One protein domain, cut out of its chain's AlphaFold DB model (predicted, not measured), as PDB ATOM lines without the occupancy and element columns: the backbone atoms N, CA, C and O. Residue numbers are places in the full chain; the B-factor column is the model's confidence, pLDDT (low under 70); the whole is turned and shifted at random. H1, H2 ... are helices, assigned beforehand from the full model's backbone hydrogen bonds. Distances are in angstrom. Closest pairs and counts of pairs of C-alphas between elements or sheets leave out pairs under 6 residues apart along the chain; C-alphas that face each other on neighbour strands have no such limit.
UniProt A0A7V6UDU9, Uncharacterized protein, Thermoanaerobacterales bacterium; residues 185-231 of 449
ATOM      1  N   ALA A 185     -10.930 -18.934 -95.583       96.88
ATOM      2  CA  ALA A 185     -11.872 -19.894 -95.009       96.88
ATOM      3  C   ALA A 185     -13.309 -19.339 -94.954       96.88
ATOM      4  O   ALA A 185     -14.269 -20.062 -95.212       96.88
ATOM      5  N   LYS A 186     -13.479 -18.043 -94.653       96.19
ATOM      6  CA  LYS A 186     -14.793 -17.378 -94.700       96.19
ATOM      7  C   LYS A 186     -15.337 -17.272 -96.126       96.19
ATOM      8  O   LYS A 186     -16.539 -17.445 -96.317       96.19
ATOM      9  N   ALA A 187     -14.476 -16.997 -97.105       97.56
ATOM     10  CA  ALA A 187     -14.852 -16.957 -98.515       97.56
ATOM     11  C   ALA A 187     -15.293 -18.341 -99.020       97.56
ATOM     12  O   ALA A 187     -16.367 -18.446 -99.607       97.56
ATOM     13  N   ASP A 188     -14.546 -19.398 -98.695       97.31
ATOM     14  CA  ASP A 188     -14.862 -20.781 -99.077       97.31
ATOM     15  C   ASP A 188     -16.206 -21.235 -98.480       97.31
ATOM     16  O   ASP A 188     -17.020 -21.870 -99.150       97.31
ATOM     17  N   VAL A 189     -16.484 -20.865 -97.222       97.69
ATOM     18  CA  VAL A 189     -17.781 -21.134 -96.576       97.69
ATOM     19  C   VAL A 189     -18.918 -20.394 -97.281       97.69
ATOM     20  O   VAL A 189     -19.993 -20.966 -97.475       97.69
ATOM     21  N   ALA A 190     -18.703 -19.136 -97.672       97.44
ATOM     22  CA  ALA A 190     -19.703 -18.364 -98.401       97.44
ATOM     23  C   ALA A 190     -19.974 -18.954 -99.797       97.44
ATOM     24  O   ALA A 190     -21.134 -19.055-100.195       97.44
ATOM     25  N   GLU A 191     -18.933 -19.395-100.507       97.50
ATOM     26  CA  GLU A 191     -19.054 -20.083-101.796       97.50
ATOM     27  C   GLU A 191     -19.824 -21.402-101.656       97.50
ATOM     28  O   GLU A 191     -20.801 -21.632-102.372       97.50
ATOM     29  N   ALA A 192     -19.460 -22.239-100.682       97.06
ATOM     30  CA  ALA A 192     -20.148 -23.500-100.422       97.06
ATOM     31  C   ALA A 192     -21.633 -23.288-100.082       97.06
ATOM     32  O   ALA A 192     -22.492 -24.022-100.574       97.06
ATOM     33  N   ALA A 193     -21.956 -22.262 -99.286       96.75
ATOM     34  CA  ALA A 193     -23.335 -21.912 -98.956       96.75
ATOM     35  C   ALA A 193     -24.129 -21.434-100.185       96.75
ATOM     36  O   ALA A 193     -25.292 -21.812-100.351       96.75
ATOM     37  N   ALA A 194     -23.512 -20.639-101.065       95.50
ATOM     38  CA  ALA A 194     -24.134 -20.183-102.306       95.50
ATOM     39  C   ALA A 194     -24.405 -21.346-103.278       95.50
ATOM     40  O   ALA A 194     -25.496 -21.428-103.855       95.50
ATOM     41  N   ASN A 195     -23.454 -22.274-103.407       93.44
ATOM     42  CA  ASN A 195     -23.606 -23.478-104.225       93.44
ATOM     43  C   ASN A 195     -24.731 -24.370-103.681       93.44
ATOM     44  O   ASN A 195     -25.662 -24.691-104.416       93.44
ATOM     45  N   ALA A 196     -24.735 -24.653-102.374       91.62
ATOM     46  CA  ALA A 196     -25.776 -25.459-101.736       91.62
ATOM     47  C   ALA A 196     -27.184 -24.858-101.895       91.62
ATOM     48  O   ALA A 196     -28.140 -25.583-102.173       91.62
ATOM     49  N   TYR A 197     -27.325 -23.534-101.757       91.94
ATOM     50  CA  TYR A 197     -28.601 -22.852-101.989       91.94
ATOM     51  C   TYR A 197     -29.077 -23.007-103.441       91.94
ATOM     52  O   TYR A 197     -30.257 -23.266-103.690       91.94
ATOM     53  N   THR A 198     -28.164 -22.866-104.403       88.00
ATOM     54  CA  THR A 198     -28.480 -22.992-105.833       88.00
ATOM     55  C   THR A 198     -28.891 -24.422-106.183       88.00
ATOM     56  O   THR A 198     -29.925 -24.622-106.825       88.00
ATOM     57  N   ASP A 199     -28.157 -25.416-105.686       84.62
ATOM     58  CA  ASP A 199     -28.459 -26.836-105.883       84.62
ATOM     59  C   ASP A 199     -29.806 -27.226-105.269       84.62
ATOM     60  O   ASP A 199     -30.598 -27.933-105.896       84.62
ATOM     61  N   GLN A 200     -30.123 -26.704-104.077       86.12
ATOM     62  CA  GLN A 200     -31.427 -26.906-103.454       86.12
ATOM     63  C   GLN A 200     -32.555 -26.338-104.324       86.12
ATOM     64  O   GLN A 200     -33.547 -27.023-104.555       86.12
ATOM     65  N   LYS A 201     -32.403 -25.118-104.859       85.81
ATOM     66  CA  LYS A 201     -33.421 -24.509-105.732       85.81
ATOM     67  C   LYS A 201     -33.639 -25.287-107.020       85.81
ATOM     68  O   LYS A 201     -34.776 -25.412-107.471       85.81
ATOM     69  N   VAL A 202     -32.576 -25.832-107.597       81.00
ATOM     70  CA  VAL A 202     -32.688 -26.742-108.738       81.00
ATOM     71  C   VAL A 202     -33.419 -28.024-108.338       81.00
ATOM     72  O   VAL A 202     -34.307 -28.459-109.068       81.00
ATOM     73  N   GLY A 203     -33.073 -28.622-107.195       79.44
ATOM     74  CA  GLY A 203     -33.717 -29.833-106.686       79.44
ATOM     75  C   GLY A 203     -35.215 -29.647-106.435       79.44
ATOM     76  O   GLY A 203     -36.013 -30.483-106.860       79.44
ATOM     77  N   ASP A 204     -35.606 -28.520-105.833       82.31
ATOM     78  CA  ASP A 204     -37.007 -28.139-105.605       82.31
ATOM     79  C   ASP A 204     -37.796 -28.078-106.928       82.31
ATOM     80  O   ASP A 204     -38.947 -28.513-106.992       82.31
ATOM     81  N   LEU A 205     -37.179 -27.561-107.999       79.25
ATOM     82  CA  LEU A 205     -37.786 -27.473-109.332       79.25
ATOM     83  C   LEU A 205     -37.814 -28.821-110.071       79.25
ATOM     84  O   LEU A 205     -38.748 -29.087-110.827       79.25
ATOM     85  N   ALA A 206     -36.791 -29.657-109.888       77.94
ATOM     86  CA  ALA A 206     -36.664 -30.944-110.565       77.94
ATOM     87  C   ALA A 206     -37.545 -32.037-109.936       77.94
ATOM     88  O   ALA A 206     -38.020 -32.922-110.649       77.94
ATOM     89  N   GLY A 207     -37.783 -31.975-108.624       70.38
ATOM     90  CA  GLY A 207     -38.442 -33.028-107.853       70.38
ATOM     91  C   GLY A 207     -37.488 -34.153-107.424       70.38
ATOM     92  O   GLY A 207     -36.341 -34.243-107.865       70.38
ATOM     93  N   ALA A 208     -37.960 -35.032-106.533       71.75
ATOM     94  CA  ALA A 208     -37.137 -36.087-105.939       71.75
ATOM     95  C   ALA A 208     -36.544 -37.040-107.000       71.75
ATOM     96  O   ALA A 208     -37.271 -37.616-107.808       71.75
ATOM     97  N   GLY A 209     -35.217 -37.228-106.969       70.25
ATOM     98  CA  GLY A 209     -34.493 -38.160-107.844       70.25
ATOM     99  C   GLY A 209     -34.139 -37.625-109.238       70.25
ATOM    100  O   GLY A 209     -33.807 -38.419-110.117       70.25
ATOM    101  N   ARG A 210     -34.221 -36.308-109.469       64.81
ATOM    102  CA  ARG A 210     -34.016 -35.686-110.789       64.81
ATOM    103  C   ARG A 210     -32.871 -34.661-110.783       64.81
ATOM    104  O   ARG A 210     -32.656 -33.981-109.787       64.81
ATOM    105  N   THR A 211     -32.120 -34.569-111.888       68.25
ATOM    106  CA  THR A 211     -30.938 -33.686-112.054       68.25
ATOM    107  C   THR A 211     -31.262 -32.417-112.862       68.25
ATOM    108  O   THR A 211     -32.304 -32.348-113.519       68.25
ATOM    109  N   THR A 212     -30.360 -31.424-112.883       64.12
ATOM    110  CA  THR A 212     -30.431 -30.206-113.734       64.12
ATOM    111  C   THR A 212     -30.725 -30.516-115.205       64.12
ATOM    112  O   THR A 212     -31.567 -29.868-115.831       64.12
ATOM    113  N   GLU A 213     -30.071 -31.541-115.751       64.69
ATOM    114  CA  GLU A 213     -30.242 -32.000-117.135       64.69
ATOM    115  C   GLU A 213     -31.685 -32.437-117.418       64.69
ATOM    116  O   GLU A 213     -32.197 -32.235-118.518       64.69
ATOM    117  N   THR A 214     -32.389 -32.960-116.408       71.69
ATOM    118  CA  THR A 214     -33.780 -33.394-116.571       71.69
ATOM    119  C   THR A 214     -34.775 -32.238-116.620       71.69
ATOM    120  O   THR A 214     -35.787 -32.365-117.305       71.69
ATOM    121  N   VAL A 215     -34.512 -31.110-115.948       78.38
ATOM    122  CA  VAL A 215     -35.386 -29.922-116.021       78.38
ATOM    123  C   VAL A 215     -35.282 -29.292-117.404       78.38
ATOM    124  O   VAL A 215     -36.307 -29.000-118.022       78.38
ATOM    125  N   LYS A 216     -34.058 -29.165-117.933       77.19
ATOM    126  CA  LYS A 216     -33.846 -28.714-119.313       77.19
ATOM    127  C   LYS A 216     -34.464 -29.693-120.314       77.19
ATOM    128  O   LYS A 216     -35.189 -29.259-121.202       77.19
ATOM    129  N   GLY A 217     -34.251 -30.996-120.132       81.00
ATOM    130  CA  GLY A 217     -34.857 -32.025-120.977       81.00
ATOM    131  C   GLY A 217     -36.386 -31.970-120.979       81.00
ATOM    132  O   GLY A 217     -36.999 -32.068-122.037       81.00
ATOM    133  N   ASN A 218     -37.017 -31.732-119.824       82.38
ATOM    134  CA  ASN A 218     -38.466 -31.547-119.733       82.38
ATOM    135  C   ASN A 218     -38.934 -30.276-120.463       82.38
ATOM    136  O   ASN A 218     -39.969 -30.310-121.125       82.38
ATOM    137  N   ALA A 219     -38.195 -29.167-120.359       82.06
ATOM    138  CA  ALA A 219     -38.521 -27.925-121.061       82.06
ATOM    139  C   ALA A 219     -38.389 -28.076-122.586       82.06
ATOM    140  O   ALA A 219     -39.293 -27.680-123.322       82.06
ATOM    141  N   ASP A 220     -37.310 -28.710-123.051       84.00
ATOM    142  CA  ASP A 220     -37.093 -29.015-124.467       84.00
ATOM    143  C   ASP A 220     -38.192 -29.963-124.993       84.00
ATOM    144  O   ASP A 220     -38.766 -29.728-126.056       84.00
ATOM    145  N   ALA A 221     -38.553 -30.996-124.219       85.12
ATOM    146  CA  ALA A 221     -39.631 -31.923-124.559       85.12
ATOM    147  C   ALA A 221     -41.004 -31.235-124.605       85.12
ATOM    148  O   ALA A 221     -41.806 -31.529-125.489       85.12
ATOM    149  N   LEU A 222     -41.281 -30.296-123.695       85.75
ATOM    150  CA  LEU A 222     -42.516 -29.513-123.712       85.75
ATOM    151  C   LEU A 222     -42.581 -28.597-124.938       85.75
ATOM    152  O   LEU A 222     -43.628 -28.511-125.575       85.75
ATOM    153  N   ALA A 223     -41.476 -27.934-125.286       82.06
ATOM    154  CA  ALA A 223     -41.396 -27.096-126.478       82.06
ATOM    155  C   ALA A 223     -41.609 -27.918-127.759       82.06
ATOM    156  O   ALA A 223     -42.380 -27.509-128.628       82.06
ATOM    157  N   ALA A 224     -40.998 -29.104-127.841       79.56
ATOM    158  CA  ALA A 224     -41.212 -30.046-128.935       79.56
ATOM    159  C   ALA A 224     -42.669 -30.532-128.993       79.56
ATOM    160  O   ALA A 224     -43.298 -30.456-130.044       79.56
ATOM    161  N   HIS A 225     -43.254 -30.933-127.861       79.25
ATOM    162  CA  HIS A 225     -44.652 -31.364-127.800       79.25
ATOM    163  C   HIS A 225     -45.621 -30.237-128.187       79.25
ATOM    164  O   HIS A 225     -46.626 -30.476-128.851       79.25
ATOM    165  N   LEU A 226     -45.343 -28.994-127.788       73.25
ATOM    166  CA  LEU A 226     -46.155 -27.844-128.176       73.25
ATOM    167  C   LEU A 226     -46.059 -27.580-129.684       73.25
ATOM    168  O   LEU A 226     -47.087 -27.323-130.312       73.25
ATOM    169  N   ALA A 227     -44.864 -27.712-130.268       67.50
ATOM    170  CA  ALA A 227     -44.654 -27.629-131.711       67.50
ATOM    171  C   ALA A 227     -45.403 -28.750-132.466       67.50
ATOM    172  O   ALA A 227     -46.096 -28.477-133.452       67.50
ATOM    173  N   ASP A 228     -45.367 -29.981-131.954       63.62
ATOM    174  CA  ASP A 228     -46.109 -31.128-132.495       63.62
ATOM    175  C   ASP A 228     -47.629 -30.948-132.374       63.62
ATOM    176  O   ASP A 228     -48.383 -31.307-133.282       63.62
ATOM    177  N   ASN A 229     -48.100 -30.334-131.285       59.16
ATOM    178  CA  ASN A 229     -49.515 -30.039-131.085       59.16
ATOM    179  C   ASN A 229     -49.994 -28.902-132.007       59.16
ATOM    180  O   ASN A 229     -51.105 -28.959-132.532       59.16
ATOM    181  N   THR A 230     -49.142 -27.916-132.320       54.50
ATOM    182  CA  THR A 230     -49.435 -26.935-133.385       54.50
ATOM    183  C   THR A 230     -49.430 -27.543-134.788       54.50
ATOM    184  O   THR A 230     -50.117 -27.029-135.671       54.50
ATOM    185  N   GLN A 231     -48.741 -28.670-135.000       54.03
ATOM    186  CA  GLN A 231     -48.863 -29.485-136.217       54.03
ATOM    187  C   GLN A 231     -49.940 -30.580-136.124       54.03
ATOM    188  O   GLN A 231     -50.047 -31.405-137.038       54.03
TER     189      GLN A 231
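What this domain is: This is residues 185 to 231 of the 449 residues of an uncharacterized protein of Thermoanaerobacterales bacterium (UniProt A0A7V6UDU9). Two helices, H1 and H2, follow one another end to end in a long rod that bends a little where they meet, making a shallow corner, with a small loop at residues 207 to 211 between them. Neither helix folds back along the other, and the far stretches, residues 185 to 198 and 219 to 231, stand free. The printed part has 47 residues with two named helices, H1 then H2, and no named strand; the class is all helix. It is extended, with a radius of gyration of the C-alphas of 16.1 A, and spans 56 by 19 by 11 A.

Where its parts are: Begin with the longest helix, H1, residues 185 to 206: find C-alpha 185 at (-11.872, -19.894, -95.009) and go 31.3 A to C-alpha 206 at (-36.664, -30.944, -110.565). H2, residues 212 to 230, measures 27.5 A from its first C-alpha to its last, C-alpha 230 at (-49.435, -26.935, -133.385).

How they stand to each other: Look at Ala 206 and Val 215, where H1 and H2 touch only at the corner by their link; these closest C-alphas of the two helices are 5.7 A apart. H1 touches H2 with residues 202 to 206 alone, and H2 touches H1 with residues 212 to 215 alone. The helices run the same way at a shallow tilt of 33 degrees, only just short of steep. Their centres are 26.8 A apart. In H1 and H2 every O i to N i+4 pair is within hydrogen-bond range.

The domain as a whole: Look to Ala 185 and Gln 231 for the two C-alphas farthest apart, 56.2 A. The printed part has no cut, and the link from H1 to H2, 5 residues, is tight. In the B-factor column you will find a mean pLDDT of the printed part of 81.0, with residues 210 to 213 and 227 to 231 under 70.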